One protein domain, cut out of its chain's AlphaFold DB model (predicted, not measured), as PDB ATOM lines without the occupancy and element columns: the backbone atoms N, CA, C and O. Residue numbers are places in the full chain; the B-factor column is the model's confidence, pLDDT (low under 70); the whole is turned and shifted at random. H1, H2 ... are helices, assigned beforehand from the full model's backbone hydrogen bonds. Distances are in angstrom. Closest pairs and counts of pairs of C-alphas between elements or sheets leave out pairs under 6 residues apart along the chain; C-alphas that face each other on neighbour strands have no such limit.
ATOM      1  N   GLU A 120      -7.763  79.305  53.346       94.19
ATOM      2  CA  GLU A 120      -6.316  79.528  53.465       94.19
ATOM      3  C   GLU A 120      -5.521  79.204  52.192       94.19
ATOM      4  O   GLU A 120      -4.506  79.847  51.927       94.19
ATOM      5  N   ILE A 121      -5.944  78.212  51.404       94.12
ATOM      6  CA  ILE A 121      -5.231  77.803  50.187       94.12
ATOM      7  C   ILE A 121      -5.444  78.853  49.091       94.12
ATOM      8  O   ILE A 121      -4.469  79.286  48.472       94.12
ATOM      9  N   SER A 122      -6.682  79.330  48.913       92.25
ATOM     10  CA  SER A 122      -6.997  80.471  48.042       92.25
ATOM     11  C   SER A 122      -6.213  81.722  48.450       92.25
ATOM     12  O   SER A 122      -5.558  82.335  47.608       92.25
ATOM     13  N   ALA A 123      -6.188  82.056  49.745       92.25
ATOM     14  CA  ALA A 123      -5.463  83.216  50.259       92.25
ATOM     15  C   ALA A 123      -3.947  83.128  49.990       92.25
ATOM     16  O   ALA A 123      -3.341  84.102  49.542       92.25
ATOM     17  N   ARG A 124      -3.331  81.951  50.181       95.31
ATOM     18  CA  ARG A 124      -1.912  81.713  49.845       95.31
ATOM     19  C   ARG A 124      -1.644  81.826  48.342       95.31
ATOM     20  O   ARG A 124      -0.617  82.382  47.958       95.31
ATOM     21  N   ALA A 125      -2.552  81.347  47.490       93.69
ATOM     22  CA  ALA A 125      -2.424  81.473  46.037       93.69
ATOM     23  C   ALA A 125      -2.508  82.941  45.572       93.69
ATOM     24  O   ALA A 125      -1.702  83.373  44.747       93.69
ATOM     25  N   VAL A 126      -3.425  83.727  46.149       92.75
ATOM     26  CA  VAL A 126      -3.536  85.175  45.897       92.75
ATOM     27  C   VAL A 126      -2.292  85.920  46.393       92.75
ATOM     28  O   VAL A 126      -1.757  86.755  45.665       92.75
ATOM     29  N   ALA A 127      -1.780  85.592  47.582       94.75
ATOM     30  CA  ALA A 127      -0.555  86.191  48.117       94.75
ATOM     31  C   ALA A 127       0.674  85.901  47.233       94.75
ATOM     32  O   ALA A 127       1.445  86.813  46.937       94.75
ATOM     33  N   LEU A 128       0.822  84.666  46.736       95.56
ATOM     34  CA  LEU A 128       1.885  84.300  45.795       95.56
ATOM     35  C   LEU A 128       1.775  85.081  44.475       95.56
ATOM     36  O   LEU A 128       2.780  85.577  43.971       95.56
ATOM     37  N   ALA A 129       0.564  85.242  43.930       92.94
ATOM     38  CA  ALA A 129       0.349  86.051  42.730       92.94
ATOM     39  C   ALA A 129       0.751  87.523  42.954       92.94
ATOM     40  O   ALA A 129       1.449  88.106  42.126       92.94
ATOM     41  N   GLN A 130       0.392  88.109  44.102       93.12
ATOM     42  CA  GLN A 130       0.811  89.464  44.481       93.12
ATOM     43  C   GLN A 130       2.336  89.587  44.646       93.12
ATOM     44  O   GLN A 130       2.912  90.614  44.282       93.12
ATOM     45  N   GLU A 131       3.006  88.553  45.160       95.00
ATOM     46  CA  GLU A 131       4.465  88.527  45.279       95.00
ATOM     47  C   GLU A 131       5.163  88.458  43.910       95.00
ATOM     48  O   GLU A 131       6.166  89.148  43.700       95.00
ATOM     49  N   ILE A 132       4.618  87.685  42.965       94.06
ATOM     50  CA  ILE A 132       5.090  87.639  41.573       94.06
ATOM     51  C   ILE A 132       4.945  89.024  40.928       94.06
ATOM     52  O   ILE A 132       5.941  89.583  40.473       94.06
ATOM     53  N   GLU A 133       3.754  89.628  40.975       91.31
ATOM     54  CA  GLU A 133       3.488  90.969  40.425       91.31
ATOM     55  C   GLU A 133       4.386  92.058  41.034       91.31
ATOM     56  O   GLU A 133       4.880  92.943  40.331       91.31
ATOM     57  N   LYS A 134       4.651  91.986  42.345       92.25
ATOM     58  CA  LYS A 134       5.615  92.874  43.004       92.25
ATOM     59  C   LYS A 134       7.022  92.689  42.428       92.25
ATOM     60  O   LYS A 134       7.671  93.673  42.090       92.25
ATOM     61  N   SER A 135       7.474  91.447  42.282       92.44
ATOM     62  CA  SER A 135       8.835  91.139  41.824       92.44
ATOM     63  C   SER A 135       9.048  91.567  40.362       92.44
ATOM     64  O   SER A 135      10.070  92.178  40.049       92.44
ATOM     65  N   LEU A 136       8.039  91.391  39.495       90.06
ATOM     66  CA  LEU A 136       8.024  91.921  38.120       90.06
ATOM     67  C   LEU A 136       8.144  93.456  38.081       90.06
ATOM     68  O   LEU A 136       8.903  94.005  37.282       90.06
ATOM     69  N   ARG A 137       7.425  94.161  38.965       90.81
ATOM     70  CA  ARG A 137       7.464  95.630  39.077       90.81
ATOM     71  C   ARG A 137       8.800  96.143  39.611       90.81
ATOM     72  O   ARG A 137       9.308  97.162  39.130       90.81
ATOM     73  N   ASP A 138       9.365  95.450  40.591       93.06
ATOM     74  CA  ASP A 138      10.664  95.780  41.171       93.06
ATOM     75  C   ASP A 138      11.785  95.524  40.139       93.06
ATOM     76  O   ASP A 138      12.702  96.342  40.018       93.06
ATOM     77  N   GLY A 139      11.614  94.524  39.267       92.06
ATOM     78  CA  GLY A 139      12.556  94.120  38.213       92.06
ATOM     79  C   GLY A 139      13.364  92.870  38.575       92.06
ATOM     80  O   GLY A 139      14.381  92.591  37.949       92.06
ATOM     81  N   ASP A 140      12.929  92.133  39.596       92.62
ATOM     82  CA  ASP A 140      13.556  90.902  40.069       92.62
ATOM     83  C   ASP A 140      12.936  89.690  39.357       92.62
ATOM     84  O   ASP A 140      12.004  89.039  39.839       92.62
ATOM     85  N   PHE A 141      13.437  89.431  38.149       85.56
ATOM     86  CA  PHE A 141      12.984  88.333  37.293       85.56
ATOM     87  C   PHE A 141      13.593  86.970  37.670       85.56
ATOM     88  O   PHE A 141      13.101  85.941  37.206       85.56
ATOM     89  N   GLU A 142      14.641  86.935  38.502       90.19
ATOM     90  CA  GLU A 142      15.364  85.700  38.857       90.19
ATOM     91  C   GLU A 142      14.848  85.043  40.147       90.19
ATOM     92  O   GLU A 142      15.027  83.837  40.343       90.19
ATOM     93  N   LYS A 143      14.133  85.795  40.994       91.50
ATOM     94  CA  LYS A 143      13.492  85.287  42.216       91.50
ATOM     95  C   LYS A 143      12.601  84.062  42.001       91.50
ATOM     96  O   LYS A 143      12.577  83.162  42.840       91.50
ATOM     97  N   PHE A 144      11.885  83.996  40.877       91.69
ATOM     98  CA  PHE A 144      11.038  82.857  40.523       91.69
ATOM     99  C   PHE A 144      11.703  82.005  39.447       91.69
ATOM    100  O   PHE A 144      11.612  82.295  38.257       91.69
ATOM    101  N   GLN A 145      12.353  80.921  39.868       93.50
ATOM    102  CA  GLN A 145      13.094  80.033  38.974       93.50
ATOM    103  C   GLN A 145      12.190  79.356  37.918       93.50
ATOM    104  O   GLN A 145      11.045  79.008  38.229       93.50
ATOM    105  N   PRO A 146      12.681  79.086  36.687       93.81
ATOM    106  CA  PRO A 146      11.844  78.610  35.577       93.81
ATOM    107  C   PRO A 146      11.031  77.338  35.862       93.81
ATOM    108  O   PRO A 146       9.895  77.218  35.408       93.81
ATOM    109  N   HIS A 147      11.568  76.403  36.651       94.69
ATOM    110  CA  HIS A 147      10.863  75.170  37.018       94.69
ATOM    111  C   HIS A 147       9.623  75.438  37.894       94.69
ATOM    112  O   HIS A 147       8.603  74.765  37.744       94.69
ATOM    113  N   ALA A 148       9.672  76.451  38.769       95.12
ATOM    114  CA  ALA A 148       8.536  76.855  39.594       95.12
ATOM    115  C   ALA A 148       7.447  77.528  38.742       95.12
ATOM    116  O   ALA A 148       6.264  77.235  38.910       95.12
ATOM    117  N   GLN A 149       7.848  78.354  37.768       94.38
ATOM    118  CA  GLN A 149       6.931  78.957  36.793       94.38
ATOM    119  C   GLN A 149       6.201  77.876  35.975       94.38
ATOM    120  O   GLN A 149       4.976  77.892  35.868       94.38
ATOM    121  N   GLN A 150       6.940  76.888  35.453       95.50
ATOM    122  CA  GLN A 150       6.382  75.749  34.710       95.50
ATOM    123  C   GLN A 150       5.395  74.927  35.553       95.50
ATOM    124  O   GLN A 150       4.318  74.571  35.068       95.50
ATOM    125  N   ALA A 151       5.733  74.650  36.817       95.69
ATOM    126  CA  ALA A 151       4.858  73.930  37.740       95.69
ATOM    127  C   ALA A 151       3.555  74.700  38.018       95.69
ATOM    128  O   ALA A 151       2.473  74.117  37.926       95.69
ATOM    129  N   LEU A 152       3.649  76.009  38.288       95.75
ATOM    130  CA  LEU A 152       2.497  76.877  38.540       95.75
ATOM    131  C   LEU A 152       1.558  76.933  37.326       95.75
ATOM    132  O   LEU A 152       0.363  76.680  37.461       95.75
ATOM    133  N   ILE A 153       2.103  77.189  36.134       95.56
ATOM    134  CA  ILE A 153       1.332  77.253  34.884       95.56
ATOM    135  C   ILE A 153       0.633  75.910  34.608       95.56
ATOM    136  O   ILE A 153      -0.562  75.883  34.313       95.56
ATOM    137  N   SER A 154       1.342  74.786  34.758       95.75
ATOM    138  CA  SER A 154       0.779  73.439  34.574       95.75
ATOM    139  C   SER A 154      -0.374  73.149  35.544       95.75
ATOM    140  O   SER A 154      -1.423  72.645  35.132       95.75
ATOM    141  N   ALA A 155      -0.219  73.513  36.822       96.31
ATOM    142  CA  ALA A 155      -1.256  73.346  37.836       96.31
ATOM    143  C   ALA A 155      -2.497  74.207  37.545       96.31
ATOM    144  O   ALA A 155      -3.615  73.689  37.575       96.31
ATOM    145  N   VAL A 156      -2.311  75.486  37.198       95.31
ATOM    146  CA  VAL A 156      -3.409  76.413  36.874       95.31
ATOM    147  C   VAL A 156      -4.172  75.960  35.627       95.31
ATOM    148  O   VAL A 156      -5.401  75.917  35.661       95.31
ATOM    149  N   CYS A 157      -3.485  75.534  34.562       94.75
ATOM    150  CA  CYS A 157      -4.135  74.993  33.361       94.75
ATOM    151  C   CYS A 157      -5.009  73.765  33.673       94.75
ATOM    152  O   CYS A 157      -6.146  73.678  33.205       94.75
ATOM    153  N   ARG A 158      -4.511  72.829  34.495       95.12
ATOM    154  CA  ARG A 158      -5.261  71.629  34.907       95.12
ATOM    155  C   ARG A 158      -6.473  71.974  35.771       95.12
ATOM    156  O   ARG A 158      -7.560  71.465  35.512       95.12
ATOM    157  N   LEU A 159      -6.302  72.858  36.755       95.00
ATOM    158  CA  LEU A 159      -7.385  73.314  37.632       95.00
ATOM    159  C   LEU A 159      -8.476  74.059  36.848       95.00
ATOM    160  O   LEU A 159      -9.663  73.822  37.059       95.00
ATOM    161  N   TYR A 160      -8.087  74.927  35.912       93.94
ATOM    162  CA  TYR A 160      -9.032  75.643  35.059       93.94
ATOM    163  C   TYR A 160      -9.809  74.694  34.132       93.94
ATOM    164  O   TYR A 160     -11.022  74.850  33.998       93.94
ATOM    165  N   SER A 161      -9.158  73.675  33.553       92.12
ATOM    166  CA  SER A 161      -9.850  72.629  32.779       92.12
ATOM    167  C   SER A 161     -10.876  71.887  33.639       92.12
ATOM    168  O   SER A 161     -12.049  71.856  33.284       92.12
ATOM    169  N   ALA A 162     -10.468  71.392  34.813       93.62
ATOM    170  CA  ALA A 162     -11.351  70.657  35.720       93.62
ATOM    171  C   ALA A 162     -12.581  71.480  36.145       93.62
ATOM    172  O   ALA A 162     -13.697  70.967  36.164       93.62
ATOM    173  N   ASN A 163     -12.408  72.779  36.415       91.69
ATOM    174  CA  ASN A 163     -13.527  73.682  36.692       91.69
ATOM    175  C   ASN A 163     -14.486  73.821  35.497       91.69
ATOM    176  O   ASN A 163     -15.700  73.820  35.687       91.69
ATOM    177  N   ASN A 164     -13.971  73.893  34.265       87.62
ATOM    178  CA  ASN A 164     -14.811  73.952  33.064       87.62
ATOM    179  C   ASN A 164     -15.588  72.647  32.827       87.62
ATOM    180  O   ASN A 164     -16.758  72.714  32.440       87.62
ATOM    181  N   ASP A 165     -14.974  71.493  33.102       88.06
ATOM    182  CA  ASP A 165     -15.606  70.170  33.007       88.06
ATOM    183  C   ASP A 165     -16.728  69.992  34.051       88.06
ATOM    184  O   ASP A 165     -17.776  69.423  33.748       88.06
ATOM    185  N   LEU A 166     -16.556  70.563  35.249       89.38
ATOM    186  CA  LEU A 166     -17.581  70.650  36.302       89.38
ATOM    187  C   LEU A 166     -18.663  71.720  36.035       89.38
ATOM    188  O   LEU A 166     -19.624  71.833  36.792       89.38
ATOM    189  N   GLY A 167     -18.532  72.514  34.968       87.38
ATOM    190  CA  GLY A 167     -19.474  73.584  34.616       87.38
ATOM    191  C   GLY A 167     -19.231  74.930  35.314       87.38
ATOM    192  O   GLY A 167     -19.944  75.893  35.024       87.38
ATOM    193  N   HIS A 168     -18.204  75.050  36.160       88.25
ATOM    194  CA  HIS A 168     -17.767  76.300  36.789       88.25
ATOM    195  C   HIS A 168     -17.043  77.199  35.771       88.25
ATOM    196  O   HIS A 168     -15.819  77.327  35.763       88.25
ATOM    197  N   ARG A 169     -17.813  77.819  34.871       85.06
ATOM    198  CA  ARG A 169     -17.297  78.685  33.802       85.06
ATOM    199  C   ARG A 169     -17.122  80.123  34.282       85.06
ATOM    200  O   ARG A 169     -18.093  80.865  34.399       85.06
ATOM    201  N   PHE A 170     -15.872  80.519  34.478       88.31
ATOM    202  CA  PHE A 170     -15.447  81.891  34.751       88.31
ATOM    203  C   PHE A 170     -14.269  82.263  33.838       88.31
ATOM    204  O   PHE A 170     -13.671  81.397  33.203       88.31
ATOM    205  N   GLY A 171     -13.934  83.548  33.736       87.19
ATOM    206  CA  GLY A 171     -12.776  83.993  32.960       87.19
ATOM    207  C   GLY A 171     -11.442  83.546  33.554       87.19
ATOM    208  O   GLY A 171     -11.176  83.805  34.722       87.19
ATOM    209  N   ALA A 172     -10.561  82.975  32.728       87.44
ATOM    210  CA  ALA A 172      -9.187  82.630  33.123       87.44
ATOM    211  C   ALA A 172      -8.359  83.827  33.639       87.44
ATOM    212  O   ALA A 172      -7.374  83.637  34.345       87.44
ATOM    213  N   ILE A 173      -8.749  85.055  33.280       86.56
ATOM    214  CA  ILE A 173      -8.142  86.307  33.738       86.56
ATOM    215  C   ILE A 173      -9.262  87.177  34.324       86.56
ATOM    216  O   ILE A 173     -10.228  87.496  33.628       86.56
ATOM    217  N   GLY A 174      -9.141  87.544  35.605       79.50
ATOM    218  CA  GLY A 174     -10.086  88.434  36.289       79.50
ATOM    219  C   GLY A 174      -9.970  89.897  35.841       79.50
ATOM    220  O   GLY A 174      -9.036  90.271  35.135       79.50
ATOM    221  N   GLN A 175     -10.904  90.750  36.271       70.56
ATOM    222  CA  GLN A 175     -10.821  92.200  36.057       70.56
ATOM    223  C   GLN A 175     -10.710  92.968  37.385       70.56
ATOM    224  O   GLN A 175     -11.351  92.562  38.354       70.56
ATOM    225  N   PRO A 176      -9.968  94.094  37.428       59.06
ATOM    226  CA  PRO A 176      -9.074  94.606  36.385       59.06
ATOM    227  C   PRO A 176      -7.714  93.883  36.420       59.06
ATOM    228  O   PRO A 176      -6.992  93.960  37.409       59.06
ATOM    229  N   SER A 177      -7.346  93.193  35.338       65.81
ATOM    230  CA  SER A 177      -6.014  92.587  35.204       65.81
ATOM    231  C   SER A 177      -5.039  93.552  34.534       65.81
ATOM    232  O   SER A 177      -5.396  94.229  33.571       65.81
ATOM    233  N   ALA A 178      -3.801  93.580  35.033       69.75
ATOM    234  CA  ALA A 178      -2.687  94.316  34.438       69.75
ATOM    235  C   ALA A 178      -2.026  93.572  33.258       69.75
ATOM    236  O   ALA A 178      -1.178  94.143  32.574       69.75
ATOM    237  N   VAL A 179      -2.404  92.312  33.006       83.25
ATOM    238  CA  VAL A 179      -1.826  91.486  31.935       83.25
ATOM    239  C   VAL A 179      -2.221  92.051  30.571       83.25
ATOM    240  O   VAL A 179      -3.407  92.135  30.238       83.25
ATOM    241  N   ASN A 180      -1.228  92.414  29.756       85.94
ATOM    242  CA  ASN A 180      -1.478  92.949  28.421       85.94
ATOM    243  C   ASN A 180      -1.725  91.815  27.400       85.94
ATOM    244  O   ASN A 180      -1.324  90.667  27.596       85.94
ATOM    245  N   ALA A 181      -2.377  92.127  26.273       86.31
ATOM    246  CA  ALA A 181      -2.727  91.121  25.262       86.31
ATOM    247  C   ALA A 181      -1.506  90.409  24.638       86.31
ATOM    248  O   ALA A 181      -1.606  89.244  24.254       86.31
ATOM    249  N   THR A 182      -0.353  91.080  24.561       91.06
ATOM    250  CA  THR A 182       0.898  90.503  24.043       91.06
ATOM    251  C   THR A 182       1.423  89.417  24.976       91.06
ATOM    252  O   THR A 182       1.796  88.349  24.497       91.06
ATOM    253  N   ASP A 183       1.389  89.640  26.293       90.06
ATOM    254  CA  ASP A 183       1.838  88.659  27.291       90.06
ATOM    255  C   ASP A 183       0.994  87.378  27.212       90.06
ATOM    256  O   ASP A 183       1.538  86.271  27.182       90.06
ATOM    257  N   VAL A 184      -0.333  87.525  27.077       91.69
ATOM    258  CA  VAL A 184      -1.257  86.399  26.852       91.69
ATOM    259  C   VAL A 184      -0.887  85.644  25.575       91.69
ATOM    260  O   VAL A 184      -0.761  84.421  25.602       91.69
ATOM    261  N   MET A 185      -0.662  86.345  24.458       92.56
ATOM    262  CA  MET A 185      -0.280  85.710  23.191       92.56
ATOM    263  C   MET A 185       1.065  84.973  23.276       92.56
ATOM    264  O   MET A 185       1.188  83.873  22.734       92.56
ATOM    265  N   VAL A 186       2.059  85.539  23.967       94.25
ATOM    266  CA  VAL A 186       3.371  84.907  24.183       94.25
ATOM    267  C   VAL A 186       3.226  83.639  25.025       94.25
ATOM    268  O   VAL A 186       3.733  82.587  24.626       94.25
ATOM    269  N   LEU A 187       2.486  83.701  26.138       94.19
ATOM    270  CA  LEU A 187       2.245  82.550  27.010       94.19
ATOM    271  C   LEU A 187       1.456  81.446  26.291       94.19
ATOM    272  O   LEU A 187       1.880  80.291  26.302       94.19
ATOM    273  N   CYS A 188       0.359  81.781  25.607       93.31
ATOM    274  CA  CYS A 188      -0.405  80.816  24.813       93.31
ATOM    275  C   CYS A 188       0.457  80.182  23.710       93.31
ATOM    276  O   CYS A 188       0.427  78.967  23.529       93.31
ATOM    277  N   GLY A 189       1.281  80.969  23.012       91.81
ATOM    278  CA  GLY A 189       2.209  80.456  22.003       91.81
ATOM    279  C   GLY A 189       3.277  79.512  22.570       91.81
ATOM    280  O   GLY A 189       3.671  78.563  21.891       91.81
ATOM    281  N   ALA A 190       3.735  79.737  23.803       93.25
ATOM    282  CA  ALA A 190       4.643  78.831  24.507       93.25
ATOM    283  C   ALA A 190       3.932  77.543  24.959       93.25
ATOM    284  O   ALA A 190       4.455  76.452  24.740       93.25
ATOM    285  N   LEU A 191       2.720  77.655  25.510       93.50
ATOM    286  CA  LEU A 191       1.889  76.521  25.929       93.50
ATOM    287  C   LEU A 191       1.578  75.569  24.771       93.50
ATOM    288  O   LEU A 191       1.795  74.367  24.899       93.50
ATOM    289  N   LEU A 192       1.134  76.096  23.625       90.56
ATOM    290  CA  LEU A 192       0.802  75.289  22.445       90.56
ATOM    291  C   LEU A 192       2.028  74.553  21.875       90.56
ATOM    292  O   LEU A 192       1.906  73.430  21.393       90.56
ATOM    293  N   LYS A 193       3.227  75.144  21.974       88.50
ATOM    294  CA  LYS A 193       4.485  74.457  21.629       88.50
ATOM    295  C   LYS A 193       4.846  73.374  22.647       88.50
ATOM    296  O   LYS A 193       5.310  72.313  22.252       88.50
ATOM    297  N   ALA A 194       4.633  73.628  23.938       89.88
ATOM    298  CA  ALA A 194       4.981  72.697  25.012       89.88
ATOM    299  C   ALA A 194       4.109  71.426  25.036       89.88
ATOM    300  O   ALA A 194       4.581  70.386  25.485       89.88
ATOM    301  N   VAL A 195       2.865  71.495  24.543       87.31
ATOM    302  CA  VAL A 195       1.967  70.328  24.393       87.31
ATOM    303  C   VAL A 195       2.077  69.634  23.028       87.31
ATOM    304  O   VAL A 195       1.252  68.781  22.721       87.31
ATOM    305  N   ASP A 196       3.063  70.022  22.214       81.12
ATOM    306  CA  ASP A 196       3.275  69.551  20.841       81.12
ATOM    307  C   ASP A 196       1.998  69.575  19.979       81.12
ATOM    308  O   ASP A 196       1.518  68.560  19.467       81.12
ATOM    309  N   LEU A 197       1.415  70.769  19.802       68.88
ATOM    310  CA  LEU A 197       0.192  70.943  19.006       68.88
ATOM    311  C   LEU A 197       0.344  70.488  17.536       68.88
ATOM    312  O   LEU A 197      -0.659  70.327  16.850       68.88
ATOM    313  N   GLN A 198       1.565  70.254  17.039       61.03
ATOM    314  CA  GLN A 198       1.781  69.671  15.707       61.03
ATOM    315  C   GLN A 198       1.327  68.203  15.625       61.03
ATOM    316  O   GLN A 198       1.062  67.717  14.528       61.03
ATOM    317  N   VAL A 199       1.198  67.523  16.770       57.50
ATOM    318  CA  VAL A 199       0.735  66.132  16.907       57.50
ATOM    319  C   VAL A 199      -0.739  66.052  17.353       57.50
ATOM    320  O   VAL A 199      -1.357  64.991  17.279       57.50
ATOM    321  N   PHE A 200      -1.360  67.170  17.751       56.78
ATOM    322  CA  PHE A 200      -2.803  67.219  18.011       56.78
ATOM    323  C   PHE A 200      -3.600  67.273  16.699       56.78
ATOM    324  O   PHE A 200      -3.890  68.335  16.152       56.78
ATOM    325  N   GLU A 201      -3.976  66.083  16.229       59.03
ATOM    326  CA  GLU A 201      -4.847  65.821  15.080       59.03
ATOM    327  C   GLU A 201      -6.041  66.793  14.971       59.03
ATOM    328  O   GLU A 201      -6.818  66.965  15.920       59.03
ATOM    329  N   LEU A 202      -6.267  67.341  13.766       57.06
ATOM    330  CA  LEU A 202      -7.378  68.265  13.458       57.06
ATOM    331  C   LEU A 202      -8.766  67.734  13.871       57.06
ATOM    332  O   LEU A 202      -9.685  68.524  14.102       57.06
ATOM    333  N   GLY A 203      -8.926  66.411  13.985       61.16
ATOM    334  CA  GLY A 203     -10.164  65.768  14.430       61.16
ATOM    335  C   GLY A 203     -10.630  66.191  15.830       61.16
ATOM    336  O   GLY A 203     -11.835  66.240  16.072       61.16
ATOM    337  N   LEU A 204      -9.715  66.562  16.736       67.06
ATOM    338  CA  LEU A 204     -10.080  67.039  18.078       67.06
ATOM    339  C   LEU A 204     -10.601  68.483  18.079       67.06
ATOM    340  O   LEU A 204     -11.474  68.818  18.874       67.06
ATOM    341  N   TRP A 205     -10.126  69.339  17.172       64.06
ATOM    342  CA  TRP A 205     -10.656  70.702  17.043       64.06
ATOM    343  C   TRP A 205     -12.057  70.716  16.422       64.06
ATOM    344  O   TRP A 205     -12.931  71.441  16.894       64.06
ATOM    345  N   GLN A 206     -12.304  69.861  15.423       60.56
ATOM    346  CA  GLN A 206     -13.625  69.718  14.797       60.56
ATOM    347  C   GLN A 206     -14.706  69.240  15.785       60.56
ATOM    348  O   GLN A 206     -15.849  69.687  15.703       60.56
ATOM    349  N   SER A 207     -14.358  68.384  16.756       62.16
ATOM    350  CA  SER A 207     -15.309  67.933  17.785       62.16
ATOM    351  C   SER A 207     -15.669  69.025  18.804       62.16
ATOM    352  O   SER A 207     -16.742  68.971  19.408       62.16
ATOM    353  N   TRP A 208     -14.819  70.045  18.972       59.25
ATOM    354  CA  TRP A 208     -15.078  71.182  19.856       59.25
ATOM    355  C   TRP A 208     -15.953  72.250  19.179       59.25
ATOM    356  O   TRP A 208     -16.854  72.791  19.817       59.25
ATOM    357  N   SER A 209     -15.761  72.514  17.881       59.62
ATOM    358  CA  SER A 209     -16.537  73.517  17.129       59.62
ATOM    359  C   SER A 209     -17.955  73.085  16.723       59.62
ATOM    360  O   SER A 209     -18.668  73.869  16.105       59.62
ATOM    361  N   SER A 210     -18.376  71.852  17.022       54.44
ATOM    362  CA  SER A 210     -19.670  71.291  16.596       54.44
ATOM    363  C   SER A 210     -20.792  71.483  17.640       54.44
ATOM    364  O   SER A 210     -21.533  70.548  17.945       54.44
ATOM    365  N   ARG A 211     -20.894  72.681  18.234       49.22
ATOM    366  CA  ARG A 211     -21.972  73.084  19.161       49.22
ATOM    367  C   ARG A 211     -22.438  74.507  18.882       49.22
ATOM    368  O   ARG A 211     -21.549  75.357  18.663       49.22
TER     369      ARG A 211
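Overview. This is residues 120 to 211 of the 211 residues of an uncharacterized protein of Beijerinckia sp. 28-YEA-48 (UniProt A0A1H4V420). Picture a loose, open frame along the longest helix, H2, with H3 near it, H1 at one end of the long axis and short H4 standing free at the other. Residues 166 to 180 fold back from H2 to H3. The printed part has 92 residues, four named helices in the order H1, H2, H3, H4 and no named strand: all helix, elongated, 45 by 29 by 23 A, radius of gyration of the C-alphas 15.7 A.

Along the chain. Find C-alpha 146 at (11.844, 78.610, 35.577); from there H2, residues 146 to 165, runs 28.8 A. H3 is residues 181 to 194, 20.0 A. H1, residues 120 to 138, runs 26.5 A from (-6.316, 79.528, 53.465). H4, residues 202 to 208, ends at (-15.078, 71.182, 19.856).

Arrangement. H2 and H3 are near each other, with 5 pairs of C-alphas within 10 A. H1 and H4 touch no helix. Every O i to N i+4 pair is within hydrogen-bond range in H1, H2 and H3; in H4, 2 of 3.

Size, cuts and confidence. The C-alphas of Asp 138 and Ser 210, the farthest apart, are 46.1 A apart. The printed part has no cut. H2 to H3 is a long link. Residues 176 to 178 and 197 to 211 are under pLDDT 70.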